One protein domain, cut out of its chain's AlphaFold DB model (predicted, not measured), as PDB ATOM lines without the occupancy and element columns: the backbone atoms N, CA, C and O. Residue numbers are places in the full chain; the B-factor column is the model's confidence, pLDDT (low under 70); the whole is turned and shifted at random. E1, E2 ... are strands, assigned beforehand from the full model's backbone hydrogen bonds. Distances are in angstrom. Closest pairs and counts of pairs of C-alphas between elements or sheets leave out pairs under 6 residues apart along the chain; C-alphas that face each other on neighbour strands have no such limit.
ATOM      1  N   THR A 912     -16.663 -27.942 -43.892       88.06
ATOM      2  CA  THR A 912     -15.225 -27.618 -43.845       88.06
ATOM      3  C   THR A 912     -14.851 -27.000 -42.497       88.06
ATOM      4  O   THR A 912     -15.491 -26.036 -42.069       88.06
ATOM      5  N   ILE A 913     -13.818 -27.527 -41.828       90.69
ATOM      6  CA  ILE A 913     -13.272 -26.995 -40.570       90.69
ATOM      7  C   ILE A 913     -12.251 -25.897 -40.884       90.69
ATOM      8  O   ILE A 913     -11.181 -26.141 -41.439       90.69
ATOM      9  N   ASN A 914     -12.543 -24.669 -40.459       89.94
ATOM     10  CA  ASN A 914     -11.682 -23.512 -40.691       89.94
ATOM     11  C   ASN A 914     -10.588 -23.375 -39.619       89.94
ATOM     12  O   ASN A 914      -9.434 -23.056 -39.931       89.94
ATOM     13  N   SER A 915     -10.949 -23.571 -38.345       90.31
ATOM     14  CA  SER A 915     -10.012 -23.577 -37.213       90.31
ATOM     15  C   SER A 915     -10.630 -24.151 -35.932       90.31
ATOM     16  O   SER A 915     -11.832 -24.399 -35.863       90.31
ATOM     17  N   LEU A 916      -9.797 -24.362 -34.908       91.06
ATOM     18  CA  LEU A 916     -10.184 -24.892 -33.600       91.06
ATOM     19  C   LEU A 916      -9.715 -23.984 -32.457       91.06
ATOM     20  O   LEU A 916      -8.580 -23.511 -32.450       91.06
ATOM     21  N   ASP A 917     -10.527 -23.850 -31.417       91.81
ATOM     22  CA  ASP A 917     -10.130 -23.247 -30.146       91.81
ATOM     23  C   ASP A 917     -10.111 -24.326 -29.056       91.81
ATOM     24  O   ASP A 917     -11.122 -24.953 -28.747       91.81
ATOM     25  N   VAL A 918      -8.951 -24.559 -28.438       91.12
ATOM     26  CA  VAL A 918      -8.747 -25.631 -27.456       91.12
ATOM     27  C   VAL A 918      -8.404 -25.046 -26.095       91.12
ATOM     28  O   VAL A 918      -7.386 -24.383 -25.899       91.12
ATOM     29  N   THR A 919      -9.241 -25.341 -25.106       91.94
ATOM     30  CA  THR A 919      -9.008 -25.007 -23.702       91.94
ATOM     31  C   THR A 919      -8.452 -26.206 -22.956       91.94
ATOM     32  O   THR A 919      -9.108 -27.239 -22.837       91.94
ATOM     33  N   MET A 920      -7.262 -26.045 -22.387       89.69
ATOM     34  CA  MET A 920      -6.570 -27.056 -21.595       89.69
ATOM     35  C   MET A 920      -6.446 -26.644 -20.129       89.69
ATOM     36  O   MET A 920      -6.304 -25.464 -19.815       89.69
ATOM     37  N   LYS A 921      -6.449 -27.627 -19.225       90.06
ATOM     38  CA  LYS A 921      -6.044 -27.474 -17.824       90.06
ATOM     39  C   LYS A 921      -4.732 -28.203 -17.568       90.06
ATOM     40  O   LYS A 921      -4.621 -29.374 -17.900       90.06
ATOM     41  N   TYR A 922      -3.774 -27.549 -16.935       87.44
ATOM     42  CA  TYR A 922      -2.448 -28.075 -16.634       87.44
ATOM     43  C   TYR A 922      -2.227 -28.188 -15.122       87.44
ATOM     44  O   TYR A 922      -2.898 -27.522 -14.325       87.44
ATOM     45  N   GLY A 923      -1.302 -29.052 -14.712       86.12
ATOM     46  CA  GLY A 923      -0.947 -29.236 -13.306       86.12
ATOM     47  C   GLY A 923       0.229 -30.190 -13.101       86.12
ATOM     48  O   GLY A 923       0.829 -30.695 -14.052       86.12
ATOM     49  N   TRP A 924       0.573 -30.424 -11.836       81.06
ATOM     50  CA  TRP A 924       1.601 -31.387 -11.432       81.06
ATOM     51  C   TRP A 924       0.965 -32.573 -10.695       81.06
ATOM     52  O   TRP A 924      -0.089 -32.443 -10.073       81.06
ATOM     53  N   TRP A 925       1.623 -33.734 -10.740       76.00
ATOM     54  CA  TRP A 925       1.165 -34.990 -10.126       76.00
ATOM     55  C   TRP A 925      -0.110 -35.566 -10.757       76.00
ATOM     56  O   TRP A 925      -0.059 -35.982 -11.910       76.00
ATOM     57  N   ASN A 926      -1.218 -35.651 -10.015       71.19
ATOM     58  CA  ASN A 926      -2.470 -36.288 -10.442       71.19
ATOM     59  C   ASN A 926      -3.663 -35.311 -10.469       71.19
ATOM     60  O   ASN A 926      -4.809 -35.759 -10.488       71.19
ATOM     61  N   SER A 927      -3.447 -33.994 -10.498       75.38
ATOM     62  CA  SER A 927      -4.515 -32.986 -10.627       75.38
ATOM     63  C   SER A 927      -4.195 -31.947 -11.715       75.38
ATOM     64  O   SER A 927      -3.035 -31.644 -11.973       75.38
ATOM     65  N   CYS A 928      -5.235 -31.421 -12.377       82.69
ATOM     66  CA  CYS A 928      -5.166 -30.365 -13.399       82.69
ATOM     67  C   CYS A 928      -5.990 -29.166 -12.905       82.69
ATOM     68  O   CYS A 928      -7.182 -29.331 -12.646       82.69
ATOM     69  N   TRP A 929      -5.394 -27.979 -12.772       83.94
ATOM     70  CA  TRP A 929      -6.092 -26.811 -12.204       83.94
ATOM     71  C   TRP A 929      -5.809 -25.483 -12.917       83.94
ATOM     72  O   TRP A 929      -6.673 -24.608 -12.923       83.94
ATOM     73  N   THR A 930      -4.662 -25.327 -13.579       86.25
ATOM     74  CA  THR A 930      -4.321 -24.105 -14.327       86.25
ATOM     75  C   THR A 930      -4.944 -24.142 -15.716       86.25
ATOM     76  O   THR A 930      -4.547 -24.965 -16.528       86.25
ATOM     77  N   THR A 931      -5.891 -23.257 -16.029       88.31
ATOM     78  CA  THR A 931      -6.592 -23.265 -17.329       88.31
ATOM     79  C   THR A 931      -5.943 -22.306 -18.332       88.31
ATOM     80  O   THR A 931      -5.662 -21.162 -17.983       88.31
ATOM     81  N   LYS A 932      -5.755 -22.737 -19.585       89.12
ATOM     82  CA  LYS A 932      -5.328 -21.899 -20.715       89.12
ATOM     83  C   LYS A 932      -6.079 -22.291 -21.986       89.12
ATOM     84  O   LYS A 932      -6.131 -23.471 -22.328       89.12
ATOM     85  N   THR A 933      -6.599 -21.302 -22.705       89.44
ATOM     86  CA  THR A 933      -7.200 -21.481 -24.033       89.44
ATOM     87  C   THR A 933      -6.216 -21.066 -25.115       89.44
ATOM     88  O   THR A 933      -5.628 -19.988 -25.043       89.44
ATOM     89  N   ILE A 934      -6.038 -21.933 -26.105       89.44
ATOM     90  CA  ILE A 934      -5.276 -21.693 -27.323       89.44
ATOM     91  C   ILE A 934      -6.293 -21.590 -28.452       89.44
ATOM     92  O   ILE A 934      -7.115 -22.486 -28.606       89.44
ATOM     93  N   ARG A 935      -6.267 -20.484 -29.193       90.44
ATOM     94  CA  ARG A 935      -7.257 -20.183 -30.228       90.44
ATOM     95  C   ARG A 935      -6.659 -20.264 -31.629       90.44
ATOM     96  O   ARG A 935      -5.465 -20.003 -31.783       90.44
ATOM     97  N   GLY A 936      -7.480 -20.573 -32.627       86.56
ATOM     98  CA  GLY A 936      -7.119 -20.582 -34.044       86.56
ATOM     99  C   GLY A 936      -6.178 -21.719 -34.450       86.56
ATOM    100  O   GLY A 936      -5.340 -21.547 -35.336       86.56
ATOM    101  N   ILE A 937      -6.277 -22.869 -33.788       88.81
ATOM    102  CA  ILE A 937      -5.533 -24.086 -34.111       88.81
ATOM    103  C   ILE A 937      -5.967 -24.609 -35.481       88.81
ATOM    104  O   ILE A 937      -7.139 -24.574 -35.840       88.81
ATOM    105  N   ARG A 938      -4.983 -25.084 -36.243       85.81
ATOM    106  CA  ARG A 938      -5.151 -25.728 -37.549       85.81
ATOM    107  C   ARG A 938      -4.381 -27.045 -37.563       85.81
ATOM    108  O   ARG A 938      -3.681 -27.348 -36.592       85.81
ATOM    109  N   ASP A 939      -4.474 -27.796 -38.651       82.62
ATOM    110  CA  ASP A 939      -3.816 -29.094 -38.762       82.62
ATOM    111  C   ASP A 939      -2.336 -29.089 -38.355       82.62
ATOM    112  O   ASP A 939      -1.553 -28.209 -38.718       82.62
ATOM    113  N   ASN A 940      -1.952 -30.115 -37.600       82.31
ATOM    114  CA  ASN A 940      -0.627 -30.365 -37.039       82.31
ATOM    115  C   ASN A 940      -0.074 -29.283 -36.092       82.31
ATOM    116  O   ASN A 940       1.115 -29.321 -35.762       82.31
ATOM    117  N   HIS A 941      -0.898 -28.353 -35.596       88.25
ATOM    118  CA  HIS A 941      -0.457 -27.370 -34.601       88.25
ATOM    119  C   HIS A 941       0.040 -28.058 -33.318       88.25
ATOM    120  O   HIS A 941      -0.550 -29.036 -32.863       88.25
ATOM    121  N   ILE A 942       1.100 -27.532 -32.697       87.31
ATOM    122  CA  ILE A 942       1.626 -28.046 -31.425       87.31
ATOM    123  C   ILE A 942       1.216 -27.109 -30.290       87.31
ATOM    124  O   ILE A 942       1.642 -25.960 -30.228       87.31
ATOM    125  N   ILE A 943       0.402 -27.618 -29.376       87.44
ATOM    126  CA  ILE A 943      -0.036 -26.948 -28.160       87.44
ATOM    127  C   ILE A 943       0.933 -27.281 -27.027       87.44
ATOM    128  O   ILE A 943       1.159 -28.449 -26.714       87.44
ATOM    129  N   ASN A 944       1.448 -26.249 -26.367       82.88
ATOM    130  CA  ASN A 944       2.248 -26.370 -25.153       82.88
ATOM    131  C   ASN A 944       1.934 -25.253 -24.145       82.88
ATOM    132  O   ASN A 944       1.256 -24.255 -24.440       82.88
ATOM    133  N   HIS A 945       2.432 -25.424 -22.920       81.62
ATOM    134  CA  HIS A 945       2.363 -24.402 -21.884       81.62
ATOM    135  C   HIS A 945       3.743 -23.777 -21.647       81.62
ATOM    136  O   HIS A 945       4.766 -24.414 -21.832       81.62
ATOM    137  N   ALA A 946       3.786 -22.519 -21.192       80.62
ATOM    138  CA  ALA A 946       5.051 -21.836 -20.883       80.62
ATOM    139  C   ALA A 946       5.760 -22.377 -19.618       80.62
ATOM    140  O   ALA A 946       6.855 -21.935 -19.295       80.62
ATOM    141  N   TYR A 947       5.117 -23.295 -18.890       78.50
ATOM    142  CA  TYR A 947       5.662 -23.963 -17.708       78.50
ATOM    143  C   TYR A 947       5.573 -25.470 -17.936       78.50
ATOM    144  O   TYR A 947       4.527 -25.942 -18.381       78.50
ATOM    145  N   ASP A 948       6.618 -26.196 -17.542       81.81
ATOM    146  CA  ASP A 948       6.788 -27.638 -17.760       81.81
ATOM    147  C   ASP A 948       5.900 -28.494 -16.835       81.81
ATOM    148  O   ASP A 948       6.374 -29.264 -15.985       81.81
ATOM    149  N   TYR A 949       4.584 -28.372 -16.983       83.81
ATOM    150  CA  TYR A 949       3.615 -29.186 -16.259       83.81
ATOM    151  C   TYR A 949       3.721 -30.652 -16.676       83.81
ATOM    152  O   TYR A 949       3.746 -30.978 -17.854       83.81
ATOM    153  N   SER A 950       3.761 -31.572 -15.710       83.38
ATOM    154  CA  SER A 950       3.820 -33.009 -16.019       83.38
ATOM    155  C   SER A 950       2.462 -33.597 -16.419       83.38
ATOM    156  O   SER A 950       2.403 -34.746 -16.868       83.38
ATOM    157  N   ARG A 951       1.369 -32.832 -16.280       87.00
ATOM    158  CA  ARG A 951       0.012 -33.231 -16.668       87.00
ATOM    159  C   ARG A 951      -0.740 -32.139 -17.416       87.00
ATOM    160  O   ARG A 951      -0.612 -30.955 -17.102       87.00
ATOM    161  N   GLY A 952      -1.597 -32.578 -18.333       86.94
ATOM    162  CA  GLY A 952      -2.560 -31.750 -19.051       86.94
ATOM    163  C   GLY A 952      -3.909 -32.452 -19.150       86.94
ATOM    164  O   GLY A 952      -3.978 -33.672 -19.123       86.94
ATOM    165  N   CYS A 953      -4.983 -31.689 -19.255       87.94
ATOM    166  CA  CYS A 953      -6.340 -32.186 -19.389       87.94
ATOM    167  C   CYS A 953      -7.064 -31.343 -20.442       87.94
ATOM    168  O   CYS A 953      -7.135 -30.121 -20.295       87.94
ATOM    169  N   VAL A 954      -7.602 -31.961 -21.496       88.31
ATOM    170  CA  VAL A 954      -8.406 -31.240 -22.498       88.31
ATOM    171  C   VAL A 954      -9.749 -30.900 -21.866       88.31
ATOM    172  O   VAL A 954     -10.503 -31.788 -21.490       88.31
ATOM    173  N   ASN A 955     -10.034 -29.617 -21.676       87.25
ATOM    174  CA  ASN A 955     -11.227 -29.165 -20.962       87.25
ATOM    175  C   ASN A 955     -12.364 -28.784 -21.915       87.25
ATOM    176  O   ASN A 955     -13.520 -29.013 -21.579       87.25
ATOM    177  N   LYS A 956     -12.055 -28.179 -23.065       89.25
ATOM    178  CA  LYS A 956     -13.041 -27.818 -24.094       89.25
ATOM    179  C   LYS A 956     -12.365 -27.725 -25.460       89.25
ATOM    180  O   LYS A 956     -11.250 -27.211 -25.521       89.25
ATOM    181  N   ILE A 957     -13.036 -28.176 -26.515       90.31
ATOM    182  CA  ILE A 957     -12.682 -27.897 -27.908       90.31
ATOM    183  C   ILE A 957     -13.894 -27.222 -28.546       90.31
ATOM    184  O   ILE A 957     -15.020 -27.685 -28.379       90.31
ATOM    185  N   GLU A 958     -13.662 -26.103 -29.217       89.81
ATOM    186  CA  GLU A 958     -14.657 -25.393 -30.011       89.81
ATOM    187  C   GLU A 958     -14.214 -25.438 -31.473       89.81
ATOM    188  O   GLU A 958     -13.071 -25.105 -31.791       89.81
ATOM    189  N   VAL A 959     -15.113 -25.905 -32.339       90.31
ATOM    190  CA  VAL A 959     -14.907 -26.004 -33.787       90.31
ATOM    191  C   VAL A 959     -15.467 -24.747 -34.446       90.31
ATOM    192  O   VAL A 959     -16.606 -24.371 -34.174       90.31
ATOM    193  N   ASP A 960     -14.684 -24.124 -35.322       90.19
ATOM    194  CA  ASP A 960     -15.175 -23.152 -36.296       90.19
ATOM    195  C   ASP A 960     -15.216 -23.828 -37.668       90.19
ATOM    196  O   ASP A 960     -14.173 -24.116 -38.261       90.19
ATOM    197  N   ALA A 961     -16.422 -24.132 -38.140       87.75
ATOM    198  CA  ALA A 961     -16.669 -24.847 -39.385       87.75
ATOM    199  C   ALA A 961     -17.875 -24.261 -40.129       87.75
ATOM    200  O   ALA A 961     -18.765 -23.664 -39.522       87.75
ATOM    201  N   THR A 962     -17.907 -24.457 -41.445       86.50
ATOM    202  CA  THR A 962     -18.981 -23.999 -42.344       86.50
ATOM    203  C   THR A 962     -19.525 -25.155 -43.175       86.50
ATOM    204  O   THR A 962     -18.756 -26.032 -43.554       86.50
ATOM    205  N   SER A 963     -20.830 -25.146 -43.472       81.38
ATOM    206  CA  SER A 963     -21.489 -26.102 -44.375       81.38
ATOM    207  C   SER A 963     -21.936 -25.373 -45.641       81.38
ATOM    208  O   SER A 963     -22.378 -24.222 -45.578       81.38
ATOM    209  N   SER A 964     -21.816 -26.036 -46.789       80.69
ATOM    210  CA  SER A 964     -22.179 -25.486 -48.095       80.69
ATOM    211  C   SER A 964     -23.676 -25.176 -48.238       80.69
ATOM    212  O   SER A 964     -24.033 -24.241 -48.954       80.69
ATOM    213  N   ALA A 965     -24.539 -25.891 -47.512       77.75
ATOM    214  CA  ALA A 965     -25.981 -25.662 -47.428       77.75
ATOM    215  C   ALA A 965     -26.398 -24.905 -46.152       77.75
ATOM    216  O   ALA A 965     -27.588 -24.736 -45.890       77.75
ATOM    217  N   ASN A 966     -25.427 -24.383 -45.390       78.62
ATOM    218  CA  ASN A 966     -25.646 -23.626 -44.155       78.62
ATOM    219  C   ASN A 966     -26.325 -24.441 -43.029       78.62
ATOM    220  O   ASN A 966     -26.991 -23.882 -42.153       78.62
ATOM    221  N   SER A 967     -26.144 -25.760 -43.056       80.12
ATOM    222  CA  SER A 967     -26.682 -26.721 -42.092       80.12
ATOM    223  C   SER A 967     -26.018 -26.600 -40.715       80.12
ATOM    224  O   SER A 967     -24.885 -26.128 -40.581       80.12
ATOM    225  N   SER A 968     -26.705 -27.064 -39.665       83.00
ATOM    226  CA  SER A 968     -26.144 -27.158 -38.312       83.00
ATOM    227  C   SER A 968     -24.994 -28.163 -38.261       83.00
ATOM    228  O   SER A 968     -25.154 -29.321 -38.640       83.00
ATOM    229  N   ILE A 969     -23.839 -27.727 -37.751       86.69
ATOM    230  CA  ILE A 969     -22.630 -28.554 -37.659       86.69
ATOM    231  C   ILE A 969     -22.447 -29.058 -36.229       86.69
ATOM    232  O   ILE A 969     -22.492 -28.295 -35.261       86.69
ATOM    233  N   ARG A 970     -22.186 -30.358 -36.104       89.25
ATOM    234  CA  ARG A 970     -21.705 -31.020 -34.892       89.25
ATOM    235  C   ARG A 970     -20.239 -31.385 -35.034       89.25
ATOM    236  O   ARG A 970     -19.703 -31.452 -36.134       89.25
ATOM    237  N   MET A 971     -19.591 -31.629 -33.900       89.81
ATOM    238  CA  MET A 971     -18.197 -32.048 -33.862       89.81
ATOM    239  C   MET A 971     -17.973 -33.153 -32.845       89.81
ATOM    240  O   MET A 971     -18.644 -33.206 -31.811       89.81
ATOM    241  N   GLU A 972     -16.962 -33.970 -33.118       91.00
ATOM    242  CA  GLU A 972     -16.439 -34.995 -32.220       91.00
ATOM    243  C   GLU A 972     -14.919 -35.059 -32.274       91.00
ATOM    244  O   GLU A 972     -14.325 -34.657 -33.266       91.00
ATOM    245  N   PHE A 973     -14.267 -35.522 -31.211       91.88
ATOM    246  CA  PHE A 973     -12.807 -35.579 -31.162       91.88
ATOM    247  C   PHE A 973     -12.274 -36.802 -30.423       91.88
ATOM    248  O   PHE A 973     -12.976 -37.404 -29.623       91.88
ATOM    249  N   TRP A 974     -11.015 -37.150 -30.663       91.75
ATOM    250  CA  TRP A 974     -10.295 -38.256 -30.038       91.75
ATOM    251  C   TRP A 974      -8.937 -37.777 -29.555       91.75
ATOM    252  O   TRP A 974      -8.275 -37.005 -30.247       91.75
ATOM    253  N   VAL A 975      -8.517 -38.240 -28.379       90.44
ATOM    254  CA  VAL A 975      -7.211 -37.915 -27.794       90.44
ATOM    255  C   VAL A 975      -6.422 -39.207 -27.633       90.44
ATOM    256  O   VAL A 975      -6.827 -40.054 -26.848       90.44
ATOM    257  N   ASP A 976      -5.295 -39.332 -28.331       88.00
ATOM    258  CA  ASP A 976      -4.386 -40.484 -28.253       88.00
ATOM    259  C   ASP A 976      -3.602 -40.435 -26.927       88.00
ATOM    260  O   ASP A 976      -2.454 -39.977 -26.849       88.00
ATOM    261  N   GLU A 977      -4.267 -40.814 -25.832       82.88
ATOM    262  CA  GLU A 977      -3.734 -40.677 -24.472       82.88
ATOM    263  C   GLU A 977      -2.527 -41.595 -24.240       82.88
ATOM    264  O   GLU A 977      -1.635 -41.272 -23.443       82.88
ATOM    265  N   ASN A 978      -2.493 -42.733 -24.936       83.62
ATOM    266  CA  ASN A 978      -1.439 -43.735 -24.819       83.62
ATOM    267  C   ASN A 978      -0.205 -43.415 -25.701       83.62
ATOM    268  O   ASN A 978       0.875 -43.969 -25.465       83.62
ATOM    269  N   LYS A 979      -0.326 -42.451 -26.627       84.75
ATOM    270  CA  LYS A 979       0.716 -41.959 -27.545       84.75
ATOM    271  C   LYS A 979       1.232 -43.029 -28.509       84.75
ATOM    272  O   LYS A 979       2.428 -43.029 -28.837       84.75
ATOM    273  N   ASN A 980       0.375 -43.959 -28.921       84.44
ATOM    274  CA  ASN A 980       0.722 -45.013 -29.876       84.44
ATOM    275  C   ASN A 980       0.568 -44.556 -31.342       84.44
ATOM    276  O   ASN A 980       1.074 -45.233 -32.236       84.44
ATOM    277  N   GLY A 981      -0.045 -43.393 -31.586       81.44
ATOM    278  CA  GLY A 981      -0.283 -42.831 -32.913       81.44
ATOM    279  C   GLY A 981      -1.551 -43.337 -33.606       81.44
ATOM    280  O   GLY A 981      -1.730 -43.039 -34.786       81.44
ATOM    281  N   VAL A 982      -2.410 -44.088 -32.915       82.75
ATOM    282  CA  VAL A 982      -3.640 -44.693 -33.443       82.75
ATOM    283  C   VAL A 982      -4.814 -44.309 -32.543       82.75
ATOM    284  O   VAL A 982      -4.820 -44.648 -31.367       82.75
ATOM    285  N   TYR A 983      -5.824 -43.637 -33.104       87.44
ATOM    286  CA  TYR A 983      -7.024 -43.263 -32.351       87.44
ATOM    287  C   TYR A 983      -7.968 -44.452 -32.190       87.44
ATOM    288  O   TYR A 983      -8.389 -45.066 -33.173       87.44
ATOM    289  N   GLU A 984      -8.358 -44.736 -30.954       86.69
ATOM    290  CA  GLU A 984      -9.285 -45.819 -30.627       86.69
ATOM    291  C   GLU A 984     -10.684 -45.284 -30.286       86.69
ATOM    292  O   GLU A 984     -10.862 -44.172 -29.793       86.69
ATOM    293  N   ALA A 985     -11.733 -46.079 -30.522       82.25
ATOM    294  CA  ALA A 985     -13.116 -45.637 -30.302       82.25
ATOM    295  C   ALA A 985     -13.404 -45.222 -28.846       82.25
ATOM    296  O   ALA A 985     -14.219 -44.333 -28.601       82.25
ATOM    297  N   ASN A 986     -12.705 -45.818 -27.877       85.44
ATOM    298  CA  ASN A 986     -12.800 -45.478 -26.456       85.44
ATOM    299  C   ASN A 986     -12.084 -44.159 -26.085       85.44
ATOM    300  O   ASN A 986     -12.187 -43.731 -24.936       85.44
ATOM    301  N   GLU A 987     -11.361 -43.509 -26.999       85.50
ATOM    302  CA  GLU A 987     -10.684 -42.216 -26.794       85.50
ATOM    303  C   GLU A 987     -11.558 -41.011 -27.184       85.50
ATOM    304  O   GLU A 987     -11.149 -39.854 -27.057       85.50
ATOM    305  N   ARG A 988     -12.788 -41.286 -27.629       88.75
ATOM    306  CA  ARG A 988     -13.747 -40.320 -28.162       88.75
ATOM    307  C   ARG A 988     -14.327 -39.386 -27.101       88.75
ATOM    308  O   ARG A 988     -14.757 -39.821 -26.036       88.75
ATOM    309  N   ASN A 989     -14.394 -38.100 -27.429       85.00
ATOM    310  CA  ASN A 989     -14.970 -36.988 -26.672       85.00
ATOM    311  C   ASN A 989     -14.558 -36.925 -25.194       85.00
ATOM    312  O   ASN A 989     -15.311 -36.454 -24.336       85.00
ATOM    313  N   LYS A 990     -13.348 -37.395 -24.880       79.06
ATOM    314  CA  LYS A 990     -12.828 -37.450 -23.516       79.06
ATOM    315  C   LYS A 990     -12.366 -36.079 -23.025       79.06
ATOM    316  O   LYS A 990     -11.186 -35.731 -23.055       79.06
ATOM    317  N   TYR A 991     -13.311 -35.298 -22.515       82.75
ATOM    318  CA  TYR A 991     -12.999 -34.099 -21.742       82.75
ATOM    319  C   TYR A 991     -12.543 -34.455 -20.318       82.75
ATOM    320  O   TYR A 991     -13.085 -35.342 -19.667       82.75
ATOM    321  N   GLY A 992     -11.554 -33.727 -19.804       75.19
ATOM    322  CA  GLY A 992     -11.077 -33.830 -18.423       75.19
ATOM    323  C   GLY A 992     -10.115 -34.988 -18.134       75.19
ATOM    324  O   GLY A 992      -9.576 -35.040 -17.024       75.19
ATOM    325  N   SER A 993      -9.845 -35.871 -19.101       75.06
ATOM    326  CA  SER A 993      -8.840 -36.930 -18.963       75.06
ATOM    327  C   SER A 993      -7.451 -36.378 -18.653       75.06
ATOM    328  O   SER A 993      -7.015 -35.384 -19.236       75.06
ATOM    329  N   LYS A 994      -6.733 -37.041 -17.739       81.31
ATOM    330  CA  LYS A 994      -5.409 -36.612 -17.260       81.31
ATOM    331  C   LYS A 994      -4.298 -37.172 -18.140       81.31
ATOM    332  O   LYS A 994      -3.756 -38.245 -17.880       81.31
ATOM    333  N   LEU A 995      -3.889 -36.386 -19.120       84.75
ATOM    334  CA  LEU A 995      -2.778 -36.677 -20.014       84.75
ATOM    335  C   LEU A 995      -1.448 -36.571 -19.268       84.75
ATOM    336  O   LEU A 995      -1.198 -35.611 -18.535       84.75
ATOM    337  N   SER A 996      -0.566 -37.553 -19.462       83.44
ATOM    338  CA  SER A 996       0.832 -37.436 -19.039       83.44
ATOM    339  C   SER A 996       1.611 -36.630 -20.069       83.44
ATOM    340  O   SER A 996       1.833 -37.098 -21.187       83.44
ATOM    341  N   LEU A 997       2.047 -35.426 -19.703       83.25
ATOM    342  CA  LEU A 997       2.881 -34.607 -20.571       83.25
ATOM    343  C   LEU A 997       4.350 -34.964 -20.320       83.25
ATOM    344  O   LEU A 997       4.907 -34.743 -19.243       83.25
ATOM    345  N   SER A 998       4.950 -35.599 -21.321       75.50
ATOM    346  CA  SER A 998       6.335 -36.075 -21.334       75.50
ATOM    347  C   SER A 998       6.990 -35.640 -22.647       75.50
ATOM    348  O   SER A 998       6.395 -34.879 -23.405       75.50
ATOM    349  N   SER A 999       8.196 -36.122 -22.950       71.88
ATOM    350  CA  SER A 999       8.906 -35.763 -24.188       71.88
ATOM    351  C   SER A 999       8.176 -36.150 -25.484       71.88
ATOM    352  O   SER A 999       8.497 -35.606 -26.535       71.88
ATOM    353  N   LYS A1000       7.201 -37.069 -25.438       78.12
ATOM    354  CA  LYS A1000       6.363 -37.428 -26.595       78.12
ATOM    355  C   LYS A1000       5.066 -36.615 -26.619       78.12
ATOM    356  O   LYS A1000       4.409 -36.492 -25.581       78.12
ATOM    357  N   SER A1001       4.677 -36.135 -27.800       84.06
ATOM    358  CA  SER A1001       3.393 -35.462 -28.018       84.06
ATOM    359  C   SER A1001       2.208 -36.418 -27.872       84.06
ATOM    360  O   SER A1001       2.313 -37.588 -28.224       84.06
ATOM    361  N   VAL A1002       1.087 -35.903 -27.375       88.44
ATOM    362  CA  VAL A1002      -0.248 -36.515 -27.430       88.44
ATOM    363  C   VAL A1002      -0.941 -35.975 -28.676       88.44
ATOM    364  O   VAL A1002      -1.015 -34.756 -28.819       88.44
ATOM    365  N   ASN A1003      -1.427 -36.826 -29.574       90.44
ATOM    366  CA  ASN A1003      -2.154 -36.357 -30.757       90.44
ATOM    367  C   ASN A1003      -3.655 -36.249 -30.448       90.44
ATOM    368  O   ASN A1003      -4.189 -37.011 -29.644       90.44
ATOM    369  N   VAL A1004      -4.327 -35.282 -31.064       91.06
ATOM    370  CA  VAL A1004      -5.770 -35.067 -30.955       91.06
ATOM    371  C   VAL A1004      -6.339 -34.896 -32.351       91.06
ATOM    372  O   VAL A1004      -5.789 -34.134 -33.140       91.06
ATOM    373  N   CYS A1005      -7.455 -35.555 -32.637       91.62
ATOM    374  CA  CYS A1005      -8.184 -35.415 -33.890       91.62
ATOM    375  C   CYS A1005      -9.612 -34.965 -33.644       91.62
ATOM    376  O   CYS A1005     -10.241 -35.463 -32.722       91.62
ATOM    377  N   VAL A1006     -10.128 -34.070 -34.479       91.94
ATOM    378  CA  VAL A1006     -11.483 -33.525 -34.440       91.94
ATOM    379  C   VAL A1006     -12.142 -33.756 -35.798       91.94
ATOM    380  O   VAL A1006     -11.512 -33.546 -36.823       91.94
ATOM    381  N   VAL A1007     -13.401 -34.176 -35.816       92.00
ATOM    382  CA  VAL A1007     -14.226 -34.372 -37.015       92.00
ATOM    383  C   VAL A1007     -15.482 -33.517 -36.869       92.00
ATOM    384  O   VAL A1007     -16.078 -33.513 -35.791       92.00
ATOM    385  N   ALA A1008     -15.893 -32.815 -37.924       90.12
ATOM    386  CA  ALA A1008     -17.106 -32.004 -37.970       90.12
ATOM    387  C   ALA A1008     -18.026 -32.439 -39.118       90.12
ATOM    388  O   ALA A1008     -17.558 -32.708 -40.223       90.12
ATOM    389  N   TYR A1009     -19.328 -32.513 -38.843       90.12
ATOM    390  CA  TYR A1009     -20.344 -33.072 -39.741       90.12
ATOM    391  C   TYR A1009     -21.730 -32.457 -39.470       90.12
ATOM    392  O   TYR A1009     -21.951 -31.882 -38.402       90.12
ATOM    393  N   THR A1010     -22.673 -32.556 -40.408       87.19
ATOM    394  CA  THR A1010     -24.065 -32.092 -40.216       87.19
ATOM    395  C   THR A1010     -24.936 -33.141 -39.523       87.19
ATOM    396  O   THR A1010     -24.614 -34.325 -39.530       87.19
ATOM    397  N   ASP A1011     -26.072 -32.748 -38.937       82.62
ATOM    398  CA  ASP A1011     -27.012 -33.708 -38.323       82.62
ATOM    399  C   ASP A1011     -27.396 -34.872 -39.263       82.62
ATOM    400  O   ASP A1011     -27.553 -36.001 -38.801       82.62
ATOM    401  N   GLU A1012     -27.504 -34.601 -40.567       80.81
ATOM    402  CA  GLU A1012     -27.885 -35.574 -41.596       80.81
ATOM    403  C   GLU A1012     -26.742 -36.529 -41.964       80.81
ATOM    404  O   GLU A1012     -26.964 -37.730 -42.091       80.81
ATOM    405  N   GLN A1013     -25.504 -36.025 -42.049       82.81
ATOM    406  CA  GLN A1013     -24.314 -36.863 -42.264       82.81
ATOM    407  C   GLN A1013     -24.076 -37.827 -41.095       82.81
ATOM    408  O   GLN A1013     -23.601 -38.947 -41.282       82.81
ATOM    409  N   GLY A1014     -24.416 -37.400 -39.877       77.69
ATOM    410  CA  GLY A1014     -24.292 -38.225 -38.686       77.69
ATOM    411  C   GLY A1014     -22.844 -38.486 -38.252       77.69
ATOM    412  O   GLY A1014     -21.858 -38.102 -38.878       77.69
ATOM    413  N   SER A1015     -22.713 -39.113 -37.087       77.44
ATOM    414  CA  SER A1015     -21.417 -39.336 -36.453       77.44
ATOM    415  C   SER A1015     -20.568 -40.385 -37.171       77.44
ATOM    416  O   SER A1015     -21.076 -41.434 -37.568       77.44
ATOM    417  N   SER A1016     -19.248 -40.176 -37.234       74.19
ATOM    418  CA  SER A1016     -18.350 -41.195 -37.776       74.19
ATOM    419  C   SER A1016     -18.206 -42.415 -36.859       74.19
ATOM    420  O   SER A1016     -17.860 -42.309 -35.676       74.19
ATOM    421  N   ALA A1017     -18.427 -43.599 -37.438       74.06
ATOM    422  CA  ALA A1017     -18.230 -44.887 -36.777       74.06
ATOM    423  C   ALA A1017     -16.742 -45.263 -36.614       74.06
ATOM    424  O   ALA A1017     -16.408 -46.048 -35.726       74.06
ATOM    425  N   VAL A1018     -15.845 -44.696 -37.434       78.75
ATOM    426  CA  VAL A1018     -14.401 -44.971 -37.403       78.75
ATOM    427  C   VAL A1018     -13.661 -43.761 -36.815       78.75
ATOM    428  O   VAL A1018     -13.821 -42.651 -37.328       78.75
ATOM    429  N   PRO A1019     -12.852 -43.930 -35.750       83.75
ATOM    430  CA  PRO A1019     -12.153 -42.823 -35.101       83.75
ATOM    431  C   PRO A1019     -11.349 -41.967 -36.081       83.75
ATOM    432  O   PRO A1019     -10.528 -42.489 -36.831       83.75
ATOM    433  N   CYS A1020     -11.558 -40.648 -36.040       80.88
ATOM    434  CA  CYS A1020     -10.811 -39.660 -36.825       80.88
ATOM    435  C   CYS A1020     -10.935 -39.753 -38.370       80.88
ATOM    436  O   CYS A1020     -10.233 -39.044 -39.090       80.88
ATOM    437  N   VAL A1021     -11.847 -40.568 -38.909       81.88
ATOM    438  CA  VAL A1021     -12.122 -40.617 -40.358       81.88
ATOM    439  C   VAL A1021     -13.461 -39.927 -40.630       81.88
ATOM    440  O   VAL A1021     -14.469 -40.409 -40.114       81.88
ATOM    441  N   PRO A1022     -13.524 -38.804 -41.373       79.56
ATOM    442  CA  PRO A1022     -14.798 -38.163 -41.692       79.56
ATOM    443  C   PRO A1022     -15.618 -39.036 -42.655       79.56
ATOM    444  O   PRO A1022     -15.056 -39.760 -43.477       79.56
ATOM    445  N   GLN A1023     -16.946 -38.987 -42.529       81.25
ATOM    446  CA  GLN A1023     -17.861 -39.567 -43.519       81.25
ATOM    447  C   GLN A1023     -17.899 -38.691 -44.783       81.25
ATOM    448  O   GLN A1023     -17.357 -37.584 -44.796       81.25
ATOM    449  N   GLU A1024     -18.528 -39.173 -45.853       78.25
ATOM    450  CA  GLU A1024     -18.625 -38.433 -47.116       78.25
ATOM    451  C   GLU A1024     -19.319 -37.071 -46.917       78.25
ATOM    452  O   GLU A1024     -20.394 -36.983 -46.327       78.25
ATOM    453  N   GLY A1025     -18.659 -35.992 -47.350       79.50
ATOM    454  CA  GLY A1025     -19.117 -34.610 -47.152       79.50
ATOM    455  C   GLY A1025     -18.803 -33.996 -45.777       79.50
ATOM    456  O   GLY A1025     -19.007 -32.794 -45.610       79.50
ATOM    457  N   ALA A1026     -18.295 -34.759 -44.806       86.19
ATOM    458  CA  ALA A1026     -17.790 -34.247 -43.527       86.19
ATOM    459  C   ALA A1026     -16.282 -33.925 -43.599       86.19
ATOM    460  O   ALA A1026     -15.598 -34.337 -44.536       86.19
ATOM    461  N   ASP A1027     -15.739 -33.233 -42.589       90.12
ATOM    462  CA  ASP A1027     -14.324 -32.819 -42.563       90.12
ATOM    463  C   ASP A1027     -13.630 -33.142 -41.227       90.12
ATOM    464  O   ASP A1027     -14.291 -33.298 -40.195       90.12
ATOM    465  N   SER A1028     -12.299 -33.276 -41.223       90.94
ATOM    466  CA  SER A1028     -11.512 -33.581 -40.020       90.94
ATOM    467  C   SER A1028     -10.180 -32.833 -39.935       90.94
ATOM    468  O   SER A1028      -9.574 -32.476 -40.937       90.94
ATOM    469  N   MET A1029      -9.719 -32.593 -38.704       90.12
ATOM    470  CA  MET A1029      -8.518 -31.820 -38.385       90.12
ATOM    471  C   MET A1029      -7.781 -32.409 -37.172       90.12
ATOM    472  O   MET A1029      -8.406 -32.776 -36.178       90.12
ATOM    473  N   GLN A1030      -6.448 -32.466 -37.196       91.75
ATOM    474  CA  GLN A1030      -5.610 -33.000 -36.114       91.75
ATOM    475  C   GLN A1030      -4.615 -31.981 -35.554       91.75
ATOM    476  O   GLN A1030      -4.073 -31.160 -36.277       91.75
ATOM    477  N   PHE A1031      -4.273 -32.066 -34.272       91.12
ATOM    478  CA  PHE A1031      -3.214 -31.270 -33.641       91.12
ATOM    479  C   PHE A1031      -2.511 -32.072 -32.536       91.12
ATOM    480  O   PHE A1031      -2.891 -33.196 -32.220       91.12
ATOM    481  N   LYS A1032      -1.441 -31.527 -31.956       90.94
ATOM    482  CA  LYS A1032      -0.583 -32.222 -30.985       90.94
ATOM    483  C   LYS A1032      -0.441 -31.426 -29.701       90.94
ATOM    484  O   LYS A1032      -0.341 -30.210 -29.746       90.94
ATOM    485  N   ILE A1033      -0.364 -32.097 -28.560       88.69
ATOM    486  CA  ILE A1033      -0.120 -31.498 -27.246       88.69
ATOM    487  C   ILE A1033       1.211 -32.025 -26.709       88.69
ATOM    488  O   ILE A1033       1.422 -33.234 -26.639       88.69
ATOM    489  N   VAL A1034       2.109 -31.133 -26.304       85.12
ATOM    490  CA  VAL A1034       3.412 -31.473 -25.706       85.12
ATOM    491  C   VAL A1034       3.563 -30.846 -24.320       85.12
ATOM    492  O   VAL A1034       2.728 -30.041 -23.905       85.12
TER     493      VAL A1034
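Overview. This is residues 912 to 1034 of the 1035 residues of a protein of Pseudoalteromonas luteoviolacea S4060-1 (UniProt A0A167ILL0). Two twisted sheets lie partly face to face as an elongated sandwich, with the four strands E2, E1, E3 and E5 in one layer and E4, E6 and E7 in the other. The long links of residues 976 to 993 and 1011 to 1026 loop out beyond the smaller sheet. The 123 printed residues have no named helix and seven named strands, E1 to E7 along the chain; the class is all strand, with under half of the residues in named elements. The sheet orders are E2 - E1 - E3 - E5 and E4 - E6 - E7, both antiparallel. The whole is compact, with a radius of gyration of the C-alphas of 14.4 A and spans of 46 by 25 by 21 A.

Arrangement. E1, residues 912 to 923, forms a hairpin with E2, residues 930 to 937; N 918 and O 934 are 2.8 A apart. E3, residues 951 to 963, is antiparallel to E1, with N 917 and O 958 at 2.9 A. E4, residues 969 to 975, is in the other sheet; its C-alpha closest to E3 is that of Met 971, 6.9 A from that of Val 959. Edge strand E5, residues 994 to 996, is antiparallel to E3, with N 995 and O 952 at 2.7 A. E6, residues 1002 to 1010, is antiparallel to E4, with N 972 and O 1007 at 2.9 A. E7, residues 1027 to 1033, forms a hairpin with E6, with N 1029 and O 1006 at 2.8 A. The closest C-alphas of E1 and E7, those of Thr 912 and Asp 1027, are 5.4 A apart. Residues 942 to 943 pair in parallel with residues 1032 to 1033 of E7. E2 and E6 are apart.

Along the chain. E1 begins at C-alpha 912, (-15.225, -27.618, -43.845), and is 33.8 A long. E3 is 35.8 A long and E6 27.4 A. E7 ends at C-alpha 1033, (-0.120, -31.498, -27.246).

Size, cuts and confidence. The C-alphas farthest apart, those of Trp 925 and Ala 965, are 47.1 A apart. The printed part has no cut. The links E2 to E3, E4 to E5 and E6 to E7 are long. No printed residue is under 70 in pLDDT.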